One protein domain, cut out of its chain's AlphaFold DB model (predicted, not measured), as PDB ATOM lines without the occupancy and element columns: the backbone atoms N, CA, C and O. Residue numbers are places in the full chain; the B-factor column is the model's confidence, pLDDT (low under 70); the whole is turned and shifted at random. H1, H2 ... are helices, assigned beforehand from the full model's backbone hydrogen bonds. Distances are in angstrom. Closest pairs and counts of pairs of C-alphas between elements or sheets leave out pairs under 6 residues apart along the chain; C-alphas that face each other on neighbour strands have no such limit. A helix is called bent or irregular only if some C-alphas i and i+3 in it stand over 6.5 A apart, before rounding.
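AT A GLANCE: This is residues 25 to 103 and 123 to 156 of the 334 residues of an uncharacterized protein of marine metagenome (UniProt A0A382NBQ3). H4 runs through the middle of a cluster of helices: H2 crosses it and lies side by side with H5, while the hairpin of H6 and H7 packs on it through H6. Short H3 packs on H4 and H7, and H1 lies at the margin, touching no helix. The printed part has 113 residues with seven named helices, H1 to H7 along the chain, and no named strand: all helix. It is compact, radius of gyration of the C-alphas 13.5 A, spanning 36 by 33 by 25 A.

HOW THE PARTS SIT: The longest helix, H2, residues 38 to 53, touches H5, residues 88 to 100, at a shallow tilt of 7 degrees, the same way; the closest C-alphas are Ile 47 and Val 95, 5.8 A. With residues 44 to 51 alone H2 touches H4, residues 69 to 83, at a steep tilt of 43 degrees, closest C-alphas Ile 47 and Ala 78, 6.3 A. H4 touches H6, residues 125 to 136, with residues 77 to 81 alone, closest C-alphas Val 81 and Val 130, 5.9 A. H6 and H7, residues 146 to 152, form a hairpin, closest C-alphas Leu 134 and Ala 148, 5.0 A. H3, residues 56 to 61, touches H7, closest C-alphas Leu 56 and Val 151, 6.6 A. H1, residues 25 to 34, is close to but not clearly touching H4, closest C-alphas Ile 31 and Gly 79, 7.5 A. Every O i to N i+4 pair is within hydrogen-bond range in H1, H2, H3, H4 and H7; H5 has 7 of 9, H6 7 of 8.

IN THESE COORDINATES: H2 measures 22.4 A from C-alpha 38 at (-11.671, 42.274, -20.818), H4 20.6 A, H5 19.8 A and H6 17.4 A. H5 is irregular: C-alphas 96 and 99 are 7.5 A apart. H7 ends at C-alpha 152, (12.388, 43.649, -9.592).

THE WHOLE: Residues 104 to 122 are not printed; C-alphas 103 and 123 are 8.9 A apart across the cut. Of the links printed whole, none is long. Residues 25 to 75 have pLDDT under 70.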
ATOM      1  N   LYS A  25      -9.851  34.960   0.617       44.88
ATOM      2  CA  LYS A  25     -11.016  34.809  -0.262       44.88
ATOM      3  C   LYS A  25     -11.643  36.164  -0.590       44.88
ATOM      4  O   LYS A  25     -11.932  36.434  -1.746       44.88
ATOM      5  N   GLN A  26     -11.777  37.036   0.404       45.56
ATOM      6  CA  GLN A  26     -12.300  38.386   0.211       45.56
ATOM      7  C   GLN A  26     -11.323  39.268  -0.571       45.56
ATOM      8  O   GLN A  26     -11.766  40.062  -1.390       45.56
ATOM      9  N   LEU A  27     -10.010  39.088  -0.391       45.19
ATOM     10  CA  LEU A  27      -8.993  39.756  -1.206       45.19
ATOM     11  C   LEU A  27      -9.080  39.313  -2.677       45.19
ATOM     12  O   LEU A  27      -9.045  40.151  -3.576       45.19
ATOM     13  N   LYS A  28      -9.267  38.009  -2.931       46.59
ATOM     14  CA  LYS A  28      -9.534  37.474  -4.279       46.59
ATOM     15  C   LYS A  28     -10.816  38.046  -4.879       46.59
ATOM     16  O   LYS A  28     -10.791  38.465  -6.031       46.59
ATOM     17  N   ASP A  29     -11.897  38.116  -4.113       49.41
ATOM     18  CA  ASP A  29     -13.172  38.666  -4.582       49.41
ATOM     19  C   ASP A  29     -13.073  40.180  -4.864       49.41
ATOM     20  O   ASP A  29     -13.671  40.663  -5.825       49.41
ATOM     21  N   LEU A  30     -12.253  40.921  -4.106       46.91
ATOM     22  CA  LEU A  30     -11.952  42.341  -4.346       46.91
ATOM     23  C   LEU A  30     -11.123  42.554  -5.621       46.91
ATOM     24  O   LEU A  30     -11.380  43.490  -6.378       46.91
ATOM     25  N   ILE A  31     -10.148  41.673  -5.871       49.81
ATOM     26  CA  ILE A  31      -9.363  41.655  -7.111       49.81
ATOM     27  C   ILE A  31     -10.292  41.352  -8.292       49.81
ATOM     28  O   ILE A  31     -10.312  42.113  -9.251       49.81
ATOM     29  N   ILE A  32     -11.137  40.322  -8.192       50.50
ATOM     30  CA  ILE A  32     -12.130  39.965  -9.218       50.50
ATOM     31  C   ILE A  32     -13.119  41.116  -9.464       50.50
ATOM     32  O   ILE A  32     -13.441  41.412 -10.611       50.50
ATOM     33  N   GLN A  33     -13.556  41.827  -8.421       47.06
ATOM     34  CA  GLN A  33     -14.425  42.999  -8.559       47.06
ATOM     35  C   GLN A  33     -13.758  44.214  -9.209       47.06
ATOM     36  O   GLN A  33     -14.492  45.080  -9.693       47.06
ATOM     37  N   ARG A  34     -12.421  44.313  -9.200       49.09
ATOM     38  CA  ARG A  34     -11.666  45.355  -9.917       49.09
ATOM     39  C   ARG A  34     -11.438  45.012 -11.389       49.09
ATOM     40  O   ARG A  34     -11.341  45.939 -12.181       49.09
ATOM     41  N   LEU A  35     -11.436  43.731 -11.759       48.97
ATOM     42  CA  LEU A  35     -11.287  43.234 -13.137       48.97
ATOM     43  C   LEU A  35     -12.591  43.351 -13.938       48.97
ATOM     44  O   LEU A  35     -13.175  42.351 -14.355       48.97
ATOM     45  N   ARG A  36     -13.107  44.572 -14.099       48.81
ATOM     46  CA  ARG A  36     -14.435  44.795 -14.699       48.81
ATOM     47  C   ARG A  36     -14.437  44.843 -16.232       48.81
ATOM     48  O   ARG A  36     -15.525  44.884 -16.801       48.81
ATOM     49  N   THR A  37     -13.281  44.825 -16.896       54.00
ATOM     50  CA  THR A  37     -13.161  44.856 -18.368       54.00
ATOM     51  C   THR A  37     -12.303  43.697 -18.893       54.00
ATOM     52  O   THR A  37     -11.472  43.150 -18.167       54.00
ATOM     53  N   GLU A  38     -12.501  43.299 -20.155       53.53
ATOM     54  CA  GLU A  38     -11.671  42.274 -20.818       53.53
ATOM     55  C   GLU A  38     -10.189  42.696 -20.881       53.53
ATOM     56  O   GLU A  38      -9.309  41.875 -20.627       53.53
ATOM     57  N   ASP A  39      -9.920  43.993 -21.068       57.06
ATOM     58  CA  ASP A  39      -8.565  44.562 -21.105       57.06
ATOM     59  C   ASP A  39      -7.773  44.336 -19.803       57.06
ATOM     60  O   ASP A  39      -6.563  44.090 -19.835       57.06
ATOM     61  N   ASP A  40      -8.443  44.378 -18.645       59.25
ATOM     62  CA  ASP A  40      -7.811  44.133 -17.344       59.25
ATOM     63  C   ASP A  40      -7.430  42.656 -17.165       59.25
ATOM     64  O   ASP A  40      -6.419  42.334 -16.531       59.25
ATOM     65  N   ARG A  41      -8.229  41.746 -17.738       63.94
ATOM     66  CA  ARG A  41      -7.953  40.306 -17.728       63.94
ATOM     67  C   ARG A  41      -6.782  39.968 -18.645       63.94
ATOM     68  O   ARG A  41      -5.904  39.218 -18.228       63.94
ATOM     69  N   ASP A  42      -6.730  40.564 -19.832       65.94
ATOM     70  CA  ASP A  42      -5.617  40.391 -20.768       65.94
ATOM     71  C   ASP A  42      -4.309  40.955 -20.205       65.94
ATOM     72  O   ASP A  42      -3.249  40.340 -20.341       65.94
ATOM     73  N   MET A  43      -4.361  42.107 -19.528       67.69
ATOM     74  CA  MET A  43      -3.198  42.667 -18.838       67.69
ATOM     75  C   MET A  43      -2.719  41.755 -17.704       67.69
ATOM     76  O   MET A  43      -1.520  41.496 -17.585       67.69
ATOM     77  N   LEU A  44      -3.637  41.227 -16.892       63.41
ATOM     78  CA  LEU A  44      -3.296  40.254 -15.857       63.41
ATOM     79  C   LEU A  44      -2.622  39.012 -16.427       63.41
ATOM     80  O   LEU A  44      -1.634  38.541 -15.864       63.41
ATOM     81  N   ASP A  45      -3.152  38.488 -17.529       64.88
ATOM     82  CA  ASP A  45      -2.609  37.295 -18.161       64.88
ATOM     83  C   ASP A  45      -1.213  37.580 -18.733       64.88
ATOM     84  O   ASP A  45      -0.293  36.791 -18.533       64.88
ATOM     85  N   LYS A  46      -0.996  38.764 -19.323       69.44
ATOM     86  CA  LYS A  46       0.333  39.230 -19.758       69.44
ATOM     87  C   LYS A  46       1.320  39.360 -18.599       69.44
ATOM     88  O   LYS A  46       2.453  38.898 -18.732       69.44
ATOM     89  N   ILE A  47       0.907  39.942 -17.469       67.38
ATOM     90  CA  ILE A  47       1.732  40.017 -16.254       67.38
ATOM     91  C   ILE A  47       2.087  38.603 -15.795       67.38
ATOM     92  O   ILE A  47       3.258  38.293 -15.607       67.38
ATOM     93  N   TYR A  48       1.097  37.721 -15.671       63.78
ATOM     94  CA  TYR A  48       1.306  36.345 -15.229       63.78
ATOM     95  C   TYR A  48       2.237  35.568 -16.170       63.78
ATOM     96  O   TYR A  48       3.146  34.873 -15.718       63.78
ATOM     97  N   GLN A  49       2.069  35.717 -17.484       68.62
ATOM     98  CA  GLN A  49       2.936  35.096 -18.482       68.62
ATOM     99  C   GLN A  49       4.363  35.650 -18.439       68.62
ATOM    100  O   GLN A  49       5.304  34.864 -18.526       68.62
ATOM    101  N   ALA A  50       4.551  36.965 -18.299       67.94
ATOM    102  CA  ALA A  50       5.882  37.550 -18.158       67.94
ATOM    103  C   ALA A  50       6.580  37.047 -16.893       67.94
ATOM    104  O   ALA A  50       7.753  36.691 -16.946       67.94
ATOM    105  N   LEU A  51       5.842  36.913 -15.790       67.25
ATOM    106  CA  LEU A  51       6.371  36.371 -14.543       67.25
ATOM    107  C   LEU A  51       6.789  34.908 -14.669       67.25
ATOM    108  O   LEU A  51       7.889  34.575 -14.246       67.25
ATOM    109  N   ASN A  52       5.971  34.065 -15.303       65.12
ATOM    110  CA  ASN A  52       6.317  32.656 -15.531       65.12
ATOM    111  C   ASN A  52       7.459  32.470 -16.540       65.12
ATOM    112  O   ASN A  52       8.182  31.482 -16.468       65.12
ATOM    113  N   LYS A  53       7.597  33.373 -17.519       66.50
ATOM    114  CA  LYS A  53       8.726  33.360 -18.466       66.50
ATOM    115  C   LYS A  53      10.017  33.843 -17.821       66.50
ATOM    116  O   LYS A  53      11.099  33.471 -18.262       66.50
ATOM    117  N   SER A  54       9.900  34.717 -16.833       60.97
ATOM    118  CA  SER A  54      11.035  35.186 -16.065       60.97
ATOM    119  C   SER A  54      11.496  34.089 -15.100       60.97
ATOM    120  O   SER A  54      10.685  33.315 -14.597       60.97
ATOM    121  N   THR A  55      12.776  34.068 -14.741       65.00
ATOM    122  CA  THR A  55      13.327  33.183 -13.695       65.00
ATOM    123  C   THR A  55      12.876  33.596 -12.286       65.00
ATOM    124  O   THR A  55      13.616  33.468 -11.315       65.00
ATOM    125  N   LEU A  56      11.684  34.191 -12.145       67.50
ATOM    126  CA  LEU A  56      11.182  34.678 -10.865       67.50
ATOM    127  C   LEU A  56      11.098  33.536  -9.864       67.50
ATOM    128  O   LEU A  56      11.606  33.716  -8.766       67.50
ATOM    129  N   ASP A  57      10.571  32.372 -10.264       63.53
ATOM    130  CA  ASP A  57      10.546  31.178  -9.416       63.53
ATOM    131  C   ASP A  57      11.934  30.875  -8.853       63.53
ATOM    132  O   ASP A  57      12.065  30.763  -7.641       63.53
ATOM    133  N   GLU A  58      12.988  30.852  -9.672       67.94
ATOM    134  CA  GLU A  58      14.372  30.629  -9.220       67.94
ATOM    135  C   GLU A  58      14.837  31.699  -8.216       67.94
ATOM    136  O   GLU A  58      15.406  31.364  -7.178       67.94
ATOM    137  N   ARG A  59      14.510  32.976  -8.459       68.62
ATOM    138  CA  ARG A  59      14.858  34.105  -7.572       68.62
ATOM    139  C   ARG A  59      14.189  34.025  -6.201       68.62
ATOM    140  O   ARG A  59      14.767  34.471  -5.209       68.62
ATOM    141  N   ILE A  60      12.981  33.461  -6.137       65.44
ATOM    142  CA  ILE A  60      12.234  33.274  -4.885       65.44
ATOM    143  C   ILE A  60      12.447  31.881  -4.264       65.44
ATOM    144  O   ILE A  60      12.214  31.709  -3.064       65.44
ATOM    145  N   SER A  61      12.945  30.901  -5.030       56.72
ATOM    146  CA  SER A  61      13.046  29.474  -4.666       56.72
ATOM    147  C   SER A  61      13.862  29.201  -3.401       56.72
ATOM    148  O   SER A  61      13.502  28.315  -2.626       56.72
ATOM    149  N   GLY A  62      14.914  29.984  -3.126       53.38
ATOM    150  CA  GLY A  62      15.778  29.795  -1.948       53.38
ATOM    151  C   GLY A  62      15.061  29.932  -0.593       53.38
ATOM    152  O   GLY A  62      15.479  29.331   0.402       53.38
ATOM    153  N   VAL A  63      13.944  30.669  -0.550       51.31
ATOM    154  CA  VAL A  63      13.102  30.856   0.651       51.31
ATOM    155  C   VAL A  63      11.916  29.881   0.676       51.31
ATOM    156  O   VAL A  63      11.285  29.704   1.718       51.31
ATOM    157  N   LEU A  64      11.623  29.236  -0.456       48.38
ATOM    158  CA  LEU A  64      10.365  28.546  -0.759       48.38
ATOM    159  C   LEU A  64      10.445  27.020  -0.728       48.38
ATOM    160  O   LEU A  64       9.491  26.356  -1.115       48.38
ATOM    161  N   ALA A  65      11.530  26.450  -0.205       44.69
ATOM    162  CA  ALA A  65      11.651  25.002  -0.004       44.69
ATOM    163  C   ALA A  65      10.620  24.409   0.992       44.69
ATOM    164  O   ALA A  65      10.663  23.220   1.291       44.69
ATOM    165  N   THR A  66       9.692  25.216   1.513       44.12
ATOM    166  CA  THR A  66       8.490  24.753   2.210       44.12
ATOM    167  C   THR A  66       7.257  25.080   1.360       44.12
ATOM    168  O   THR A  66       6.939  26.254   1.186       44.12
ATOM    169  N   ASP A  67       6.664  24.003   0.833       47.03
ATOM    170  CA  ASP A  67       5.511  23.789  -0.065       47.03
ATOM    171  C   ASP A  67       4.426  24.887  -0.238       47.03
ATOM    172  O   ASP A  67       4.116  25.657   0.664       47.03
ATOM    173  N   GLU A  68       3.803  24.896  -1.428       50.25
ATOM    174  CA  GLU A  68       2.649  25.704  -1.912       50.25
ATOM    175  C   GLU A  68       2.782  27.242  -2.065       50.25
ATOM    176  O   GLU A  68       2.023  27.847  -2.832       50.25
ATOM    177  N   ASP A  69       3.772  27.896  -1.455       56.25
ATOM    178  CA  ASP A  69       3.762  29.363  -1.278       56.25
ATOM    179  C   ASP A  69       4.305  30.202  -2.465       56.25
ATOM    180  O   ASP A  69       4.009  31.395  -2.599       56.25
ATOM    181  N   ALA A  70       5.068  29.595  -3.384       55.25
ATOM    182  CA  ALA A  70       5.675  30.279  -4.541       55.25
ATOM    183  C   ALA A  70       4.623  30.910  -5.469       55.25
ATOM    184  O   ALA A  70       4.658  32.101  -5.796       55.25
ATOM    185  N   LYS A  71       3.605  30.111  -5.813       57.09
ATOM    186  CA  LYS A  71       2.456  30.536  -6.623       57.09
ATOM    187  C   LYS A  71       1.615  31.593  -5.907       57.09
ATOM    188  O   LYS A  71       0.998  32.427  -6.569       57.09
ATOM    189  N   GLY A  72       1.575  31.564  -4.572       66.12
ATOM    190  CA  GLY A  72       0.938  32.593  -3.750       66.12
ATOM    191  C   GLY A  72       1.630  33.945  -3.915       66.12
ATOM    192  O   GLY A  72       0.980  34.935  -4.245       66.12
ATOM    193  N   LYS A  73       2.961  33.976  -3.802       67.38
ATOM    194  CA  LYS A  73       3.762  35.205  -3.927       67.38
ATOM    195  C   LYS A  73       3.771  35.783  -5.344       67.38
ATOM    196  O   LYS A  73       3.667  37.000  -5.493       67.38
ATOM    197  N   LEU A  74       3.766  34.938  -6.378       67.88
ATOM    198  CA  LEU A  74       3.554  35.361  -7.770       67.88
ATOM    199  C   LEU A  74       2.231  36.111  -7.952       67.88
ATOM    200  O   LEU A  74       2.192  37.190  -8.542       67.88
ATOM    201  N   LYS A  75       1.141  35.560  -7.404       69.38
ATOM    202  CA  LYS A  75      -0.177  36.207  -7.434       69.38
ATOM    203  C   LYS A  75      -0.187  37.506  -6.645       69.38
ATOM    204  O   LYS A  75      -0.818  38.460  -7.087       69.38
ATOM    205  N   VAL A  76       0.512  37.560  -5.511       77.75
ATOM    206  CA  VAL A  76       0.651  38.799  -4.737       77.75
ATOM    207  C   VAL A  76       1.409  39.852  -5.537       77.75
ATOM    208  O   VAL A  76       0.918  40.968  -5.648       77.75
ATOM    209  N   PHE A  77       2.541  39.513  -6.156       82.12
ATOM    210  CA  PHE A  77       3.282  40.450  -6.999       82.12
ATOM    211  C   PHE A  77       2.434  40.942  -8.181       82.12
ATOM    212  O   PHE A  77       2.294  42.149  -8.367       82.12
ATOM    213  N   ALA A  78       1.794  40.032  -8.924       77.06
ATOM    214  CA  ALA A  78       0.899  40.399 -10.022       77.06
ATOM    215  C   ALA A  78      -0.262  41.288  -9.543       77.06
ATOM    216  O   ALA A  78      -0.603  42.283 -10.184       77.06
ATOM    217  N   GLY A  79      -0.832  40.966  -8.379       76.44
ATOM    218  CA  GLY A  79      -1.863  41.762  -7.723       76.44
ATOM    219  C   GLY A  79      -1.370  43.151  -7.324       76.44
ATOM    220  O   GLY A  79      -2.093  44.122  -7.528       76.44
ATOM    221  N   ILE A  80      -0.148  43.278  -6.805       85.12
ATOM    222  CA  ILE A  80       0.462  44.570  -6.460       85.12
ATOM    223  C   ILE A  80       0.670  45.409  -7.722       85.12
ATOM    224  O   ILE A  80       0.234  46.557  -7.750       85.12
ATOM    225  N   VAL A  81       1.241  44.844  -8.790       83.38
ATOM    226  CA  VAL A  81       1.427  45.554 -10.070       83.38
ATOM    227  C   VAL A  81       0.084  46.035 -10.630       83.38
ATOM    228  O   VAL A  81      -0.047  47.194 -11.017       83.38
ATOM    229  N   MET A  82      -0.952  45.190 -10.617       79.69
ATOM    230  CA  MET A  82      -2.272  45.579 -11.122       79.69
ATOM    231  C   MET A  82      -2.980  46.623 -10.267       79.69
ATOM    232  O   MET A  82      -3.653  47.501 -10.811       79.69
ATOM    233  N   ASN A  83      -2.851  46.531  -8.945       82.31
ATOM    234  CA  ASN A  83      -3.491  47.461  -8.019       82.31
ATOM    235  C   ASN A  83      -2.718  48.773  -7.857       82.31
ATOM    236  O   ASN A  83      -3.289  49.735  -7.345       82.31
ATOM    237  N   THR A  84      -1.460  48.815  -8.294       88.38
ATOM    238  CA  THR A  84      -0.686  50.050  -8.372       88.38
ATOM    239  C   THR A  84      -1.321  50.974  -9.408       88.38
ATOM    240  O   THR A  84      -1.647  50.559 -10.526       88.38
ATOM    241  N   GLU A  85      -1.513  52.236  -9.028       85.56
ATOM    242  CA  GLU A  85      -2.058  53.260  -9.913       85.56
ATOM    243  C   GLU A  85      -1.161  53.438 -11.144       85.56
ATOM    244  O   GLU A  85       0.049  53.647 -11.034       85.56
ATOM    245  N   GLY A  86      -1.759  53.360 -12.327       81.31
ATOM    246  CA  GLY A  86      -1.066  53.558 -13.589       81.31
ATOM    247  C   GLY A  86      -1.976  53.299 -14.778       81.31
ATOM    248  O   GLY A  86      -3.014  52.639 -14.654       81.31
ATOM    249  N   THR A  87      -1.589  53.838 -15.926       80.56
ATOM    250  CA  THR A  87      -2.276  53.619 -17.196       80.56
ATOM    251  C   THR A  87      -2.026  52.201 -17.709       80.56
ATOM    252  O   THR A  87      -1.123  51.487 -17.265       80.56
ATOM    253  N   PHE A  88      -2.833  51.779 -18.682       76.12
ATOM    254  CA  PHE A  88      -2.597  50.522 -19.387       76.12
ATOM    255  C   PHE A  88      -1.218  50.497 -20.065       76.12
ATOM    256  O   PHE A  88      -0.539  49.475 -20.033       76.12
ATOM    257  N   GLU A  89      -0.789  51.622 -20.642       79.81
ATOM    258  CA  GLU A  89       0.504  51.746 -21.320       79.81
ATOM    259  C   GLU A  89       1.676  51.591 -20.345       79.81
ATOM    260  O   GLU A  89       2.584  50.809 -20.613       79.81
ATOM    261  N   GLU A  90       1.618  52.241 -19.177       85.75
ATOM    262  CA  GLU A  90       2.632  52.096 -18.123       85.75
ATOM    263  C   GLU A  90       2.762  50.631 -17.669       85.75
ATOM    264  O   GLU A  90       3.862  50.082 -17.591       85.75
ATOM    265  N   LYS A  91       1.630  49.952 -17.443       82.44
ATOM    266  CA  LYS A  91       1.612  48.527 -17.077       82.44
ATOM    267  C   LYS A  91       2.142  47.635 -18.199       82.44
ATOM    268  O   LYS A  91       2.905  46.710 -17.935       82.44
ATOM    269  N   ASN A  92       1.785  47.918 -19.451       77.44
ATOM    270  CA  ASN A  92       2.294  47.177 -20.599       77.44
ATOM    271  C   ASN A  92       3.818  47.331 -20.730       77.44
ATOM    272  O   ASN A  92       4.522  46.338 -20.910       77.44
ATOM    273  N   ASN A  93       4.333  48.555 -20.580       86.38
ATOM    274  CA  ASN A  93       5.764  48.847 -20.620       86.38
ATOM    275  C   ASN A  93       6.511  48.161 -19.470       86.38
ATOM    276  O   ASN A  93       7.587  47.602 -19.689       86.38
ATOM    277  N   PHE A  94       5.929  48.130 -18.267       89.38
ATOM    278  CA  PHE A  94       6.470  47.367 -17.143       89.38
ATOM    279  C   PHE A  94       6.629  45.883 -17.499       89.38
ATOM    280  O   PHE A  94       7.701  45.306 -17.341       89.38
ATOM    281  N   VAL A  95       5.579  45.262 -18.036       84.69
ATOM    282  CA  VAL A  95       5.588  43.836 -18.393       84.69
ATOM    283  C   VAL A  95       6.616  43.528 -19.479       84.69
ATOM    284  O   VAL A  95       7.345  42.544 -19.371       84.69
ATOM    285  N   GLN A  96       6.698  44.369 -20.511       84.44
ATOM    286  CA  GLN A  96       7.631  44.175 -21.623       84.44
ATOM    287  C   GLN A  96       9.100  44.249 -21.185       84.44
ATOM    288  O   GLN A  96       9.930  43.525 -21.730       84.44
ATOM    289  N   ASN A  97       9.409  45.081 -20.189       88.81
ATOM    290  CA  ASN A  97      10.775  45.293 -19.708       88.81
ATOM    291  C   ASN A  97      11.139  44.456 -18.471       88.81
ATOM    292  O   ASN A  97      12.299  44.436 -18.071       88.81
ATOM    293  N   TYR A  98      10.181  43.728 -17.888       88.00
ATOM    294  CA  TYR A  98      10.360  43.018 -16.620       88.00
ATOM    295  C   TYR A  98      11.544  42.038 -16.609       88.00
ATOM    296  O   TYR A  98      12.276  41.964 -15.623       88.00
ATOM    297  N   ASN A  99      11.773  41.320 -17.713       84.38
ATOM    298  CA  ASN A  99      12.873  40.356 -17.813       84.38
ATOM    299  C   ASN A  99      14.261  41.008 -17.726       84.38
ATOM    300  O   ASN A  99      15.196  40.362 -17.260       84.38
ATOM    301  N   SER A 100      14.391  42.268 -18.147       88.81
ATOM    302  CA  SER A 100      15.641  43.032 -18.062       88.81
ATOM    303  C   SER A 100      15.930  43.512 -16.636       88.81
ATOM    304  O   SER A 100      17.072  43.818 -16.307       88.81
ATOM    305  N   GLY A 101      14.903  43.562 -15.782       92.56
ATOM    306  CA  GLY A 101      14.981  44.123 -14.442       92.56
ATOM    307  C   GLY A 101      14.829  45.641 -14.399       92.56
ATOM    308  O   GLY A 101      14.865  46.347 -15.403       92.56
ATOM    309  N   PHE A 102      14.649  46.133 -13.179       96.94
ATOM    310  CA  PHE A 102      14.360  47.522 -12.847       96.94
ATOM    311  C   PHE A 102      15.263  48.076 -11.740       96.94
ATOM    312  O   PHE A 102      15.062  49.203 -11.297       96.94
ATOM    313  N   ILE A 103      16.243  47.298 -11.278       97.62
ATOM    314  CA  ILE A 103      17.225  47.725 -10.279       97.62
ATOM    315  C   ILE A 103      18.604  47.760 -10.931       97.62
ATOM    316  O   ILE A 103      19.085  46.726 -11.392       97.62
ATOM    317  N   GLY A 123      13.638  52.640 -15.169       90.12
ATOM    318  CA  GLY A 123      12.321  52.692 -15.799       90.12
ATOM    319  C   GLY A 123      11.518  53.945 -15.446       90.12
ATOM    320  O   GLY A 123      12.056  54.967 -15.019       90.12
ATOM    321  N   ASP A 124      10.216  53.885 -15.709       89.38
ATOM    322  CA  ASP A 124       9.320  55.027 -15.569       89.38
ATOM    323  C   ASP A 124       8.823  55.230 -14.123       89.38
ATOM    324  O   ASP A 124       9.196  54.542 -13.168       89.38
ATOM    325  N   THR A 125       7.960  56.231 -13.935       92.56
ATOM    326  CA  THR A 125       7.381  56.518 -12.615       92.56
ATOM    327  C   THR A 125       6.476  55.401 -12.093       92.56
ATOM    328  O   THR A 125       6.286  55.310 -10.878       92.56
ATOM    329  N   PHE A 126       5.940  54.543 -12.966       94.00
ATOM    330  CA  PHE A 126       5.108  53.417 -12.564       94.00
ATOM    331  C   PHE A 126       5.937  52.352 -11.849       94.00
ATOM    332  O   PHE A 126       5.534  51.901 -10.775       94.00
ATOM    333  N   VAL A 127       7.142  52.044 -12.339       95.94
ATOM    334  CA  VAL A 127       8.082  51.133 -11.654       95.94
ATOM    335  C   VAL A 127       8.346  51.579 -10.213       95.94
ATOM    336  O   VAL A 127       8.336  50.766  -9.290       95.94
ATOM    337  N   LYS A 128       8.512  52.887  -9.987       94.19
ATOM    338  CA  LYS A 128       8.732  53.452  -8.645       94.19
ATOM    339  C   LYS A 128       7.513  53.289  -7.741       94.19
ATOM    340  O   LYS A 128       7.665  52.970  -6.563       94.19
ATOM    341  N   ARG A 129       6.302  53.479  -8.276       94.75
ATOM    342  CA  ARG A 129       5.064  53.219  -7.525       94.75
ATOM    343  C   ARG A 129       4.959  51.740  -7.151       94.75
ATOM    344  O   ARG A 129       4.703  51.439  -5.990       94.75
ATOM    345  N   VAL A 130       5.262  50.838  -8.087       94.44
ATOM    346  CA  VAL A 130       5.305  49.390  -7.836       94.44
ATOM    347  C   VAL A 130       6.335  49.047  -6.757       94.44
ATOM    348  O   VAL A 130       6.008  48.330  -5.815       94.44
ATOM    349  N   PHE A 131       7.554  49.594  -6.837       95.44
ATOM    350  CA  PHE A 131       8.586  49.397  -5.816       95.44
ATOM    351  C   PHE A 131       8.090  49.827  -4.431       95.44
ATOM    352  O   PHE A 131       8.242  49.082  -3.466       95.44
ATOM    353  N   ASN A 132       7.454  50.996  -4.324       92.69
ATOM    354  CA  ASN A 132       6.946  51.511  -3.052       92.69
ATOM    355  C   ASN A 132       5.833  50.639  -2.454       92.69
ATOM    356  O   ASN A 132       5.785  50.473  -1.236       92.69
ATOM    357  N   GLU A 133       4.956  50.064  -3.280       91.62
ATOM    358  CA  GLU A 133       3.947  49.110  -2.805       91.62
ATOM    359  C   GLU A 133       4.579  47.780  -2.374       91.62
ATOM    360  O   GLU A 133       4.245  47.246  -1.316       91.62
ATOM    361  N   LEU A 134       5.568  47.283  -3.123       90.50
ATOM    362  CA  LEU A 134       6.318  46.080  -2.754       90.50
ATOM    363  C   LEU A 134       7.154  46.276  -1.485       90.50
ATOM    364  O   LEU A 134       7.283  45.347  -0.697       90.50
ATOM    365  N   TYR A 135       7.690  47.474  -1.250       90.94
ATOM    366  CA  TYR A 135       8.474  47.791  -0.055       90.94
ATOM    367  C   TYR A 135       7.652  47.633   1.233       90.94
ATOM    368  O   TYR A 135       8.186  47.230   2.266       90.94
ATOM    369  N   LYS A 136       6.345  47.927   1.169       85.69
ATOM    370  CA  LYS A 136       5.397  47.777   2.287       85.69
ATOM    371  C   LYS A 136       4.998  46.321   2.529       85.69
ATOM    372  O   LYS A 136       4.506  45.994   3.608       85.69
ATOM    373  N   TYR A 137       5.176  45.454   1.538       84.06
ATOM    374  CA  TYR A 137       4.832  44.047   1.640       84.06
ATOM    375  C   TYR A 137       5.974  43.269   2.306       84.06
ATOM    376  O   TYR A 137       7.028  43.050   1.714       84.06
ATOM    377  N   THR A 138       5.748  42.834   3.549       78.81
ATOM    378  CA  THR A 138       6.706  42.062   4.357       78.81
ATOM    379  C   THR A 138       6.168  40.654   4.628       78.81
ATOM    380  O   THR A 138       5.496  40.437   5.646       78.81
ATOM    381  N   PRO A 139       6.399  39.681   3.727       74.44
ATOM    382  CA  PRO A 139       6.091  38.280   3.990       74.44
ATOM    383  C   PRO A 139       6.753  37.781   5.274       74.44
ATOM    384  O   PRO A 139       7.783  38.297   5.708       74.44
ATOM    385  N   GLN A 140       6.216  36.707   5.853       70.38
ATOM    386  CA  GLN A 140       6.839  36.087   7.017       70.38
ATOM    387  C   GLN A 140       8.297  35.700   6.719       70.38
ATOM    388  O   GLN A 140       8.580  34.928   5.802       70.38
ATOM    389  N   GLY A 141       9.216  36.224   7.533       71.75
ATOM    390  CA  GLY A 141      10.646  35.943   7.422       71.75
ATOM    391  C   GLY A 141      11.372  36.685   6.297       71.75
ATOM    392  O   GLY A 141      12.518  36.340   6.046       71.75
ATOM    393  N   ILE A 142      10.729  37.661   5.644       78.81
ATOM    394  CA  ILE A 142      11.339  38.550   4.649       78.81
ATOM    395  C   ILE A 142      11.202  39.992   5.149       78.81
ATOM    396  O   ILE A 142      10.101  40.439   5.488       78.81
ATOM    397  N   GLY A 143      12.320  40.709   5.227       78.25
ATOM    398  CA  GLY A 143      12.361  42.104   5.649       78.25
ATOM    399  C   GLY A 143      11.745  43.058   4.623       78.25
ATOM    400  O   GLY A 143      11.533  42.728   3.454       78.25
ATOM    401  N   ALA A 144      11.439  44.280   5.064       85.75
ATOM    402  CA  ALA A 144      10.952  45.327   4.166       85.75
ATOM    403  C   ALA A 144      11.978  45.618   3.060       85.75
ATOM    404  O   ALA A 144      13.183  45.624   3.301       85.75
ATOM    405  N   GLY A 145      11.501  45.846   1.838       88.75
ATOM    406  CA  GLY A 145      12.351  46.130   0.678       88.75
ATOM    407  C   GLY A 145      13.094  44.927   0.082       88.75
ATOM    408  O   GLY A 145      13.341  44.942  -1.119       88.75
ATOM    409  N   GLU A 146      13.375  43.861   0.840       89.94
ATOM    410  CA  GLU A 146      14.051  42.658   0.319       89.94
ATOM    411  C   GLU A 146      13.258  42.007  -0.816       89.94
ATOM    412  O   GLU A 146      13.798  41.727  -1.885       89.94
ATOM    413  N   TYR A 147      11.947  41.834  -0.608       88.06
ATOM    414  CA  TYR A 147      11.060  41.297  -1.636       88.06
ATOM    415  C   TYR A 147      11.042  42.180  -2.879       88.06
ATOM    416  O   TYR A 147      11.185  41.665  -3.981       88.06
ATOM    417  N   ALA A 148      10.926  43.500  -2.705       92.44
ATOM    418  CA  ALA A 148      10.926  44.453  -3.811       92.44
ATOM    419  C   ALA A 148      12.213  44.356  -4.645       92.44
ATOM    420  O   ALA A 148      12.136  44.284  -5.869       92.44
ATOM    421  N   LEU A 149      13.377  44.295  -3.992       94.81
ATOM    422  CA  LEU A 149      14.673  44.158  -4.657       94.81
ATOM    423  C   LEU A 149      14.777  42.845  -5.446       94.81
ATOM    424  O   LEU A 149      15.140  42.869  -6.622       94.81
ATOM    425  N   ALA A 150      14.417  41.715  -4.831       90.69
ATOM    426  CA  ALA A 150      14.535  40.397  -5.454       90.69
ATOM    427  C   ALA A 150      13.585  40.206  -6.648       90.69
ATOM    428  O   ALA A 150      13.969  39.649  -7.673       90.69
ATOM    429  N   VAL A 151      12.339  40.679  -6.558       89.31
ATOM    430  CA  VAL A 151      11.371  40.479  -7.651       89.31
ATOM    431  C   VAL A 151      11.547  41.467  -8.799       89.31
ATOM    432  O   VAL A 151      11.109  41.172  -9.907       89.31
ATOM    433  N   LEU A 152      12.171  42.625  -8.565       93.81
ATOM    434  CA  LEU A 152      12.388  43.649  -9.592       93.81
ATOM    435  C   LEU A 152      13.763  43.560 -10.265       93.81
ATOM    436  O   LEU A 152      14.031  44.354 -11.159       93.81
ATOM    437  N   SER A 153      14.623  42.607  -9.899       93.75
ATOM    438  CA  SER A 153      15.930  42.424 -10.539       93.75
ATOM    439  C   SER A 153      16.214  40.957 -10.857       93.75
ATOM    440  O   SER A 153      15.938  40.097 -10.025       93.75
ATOM    441  N   PRO A 154      16.759  40.620 -12.040       90.06
ATOM    442  CA  PRO A 154      17.272  39.277 -12.309       90.06
ATOM    443  C   PRO A 154      18.548  38.965 -11.508       90.06
ATOM    444  O   PRO A 154      18.827  37.797 -11.239       90.06
ATOM    445  N   ASN A 155      19.289  39.994 -11.083       91.50
ATOM    446  CA  ASN A 155      20.589  39.854 -10.422       91.50
ATOM    447  C   ASN A 155      20.504  39.836  -8.889       91.50
ATOM    448  O   ASN A 155      21.531  39.810  -8.206       91.50
ATOM    449  N   ILE A 156      19.286  39.887  -8.346       92.31
ATOM    450  CA  ILE A 156      19.031  39.850  -6.910       92.31
ATOM    451  C   ILE A 156      18.200  38.621  -6.598       92.31
ATOM    452  O   ILE A 156      17.126  38.412  -7.161       92.31
TER     453      ILE A 156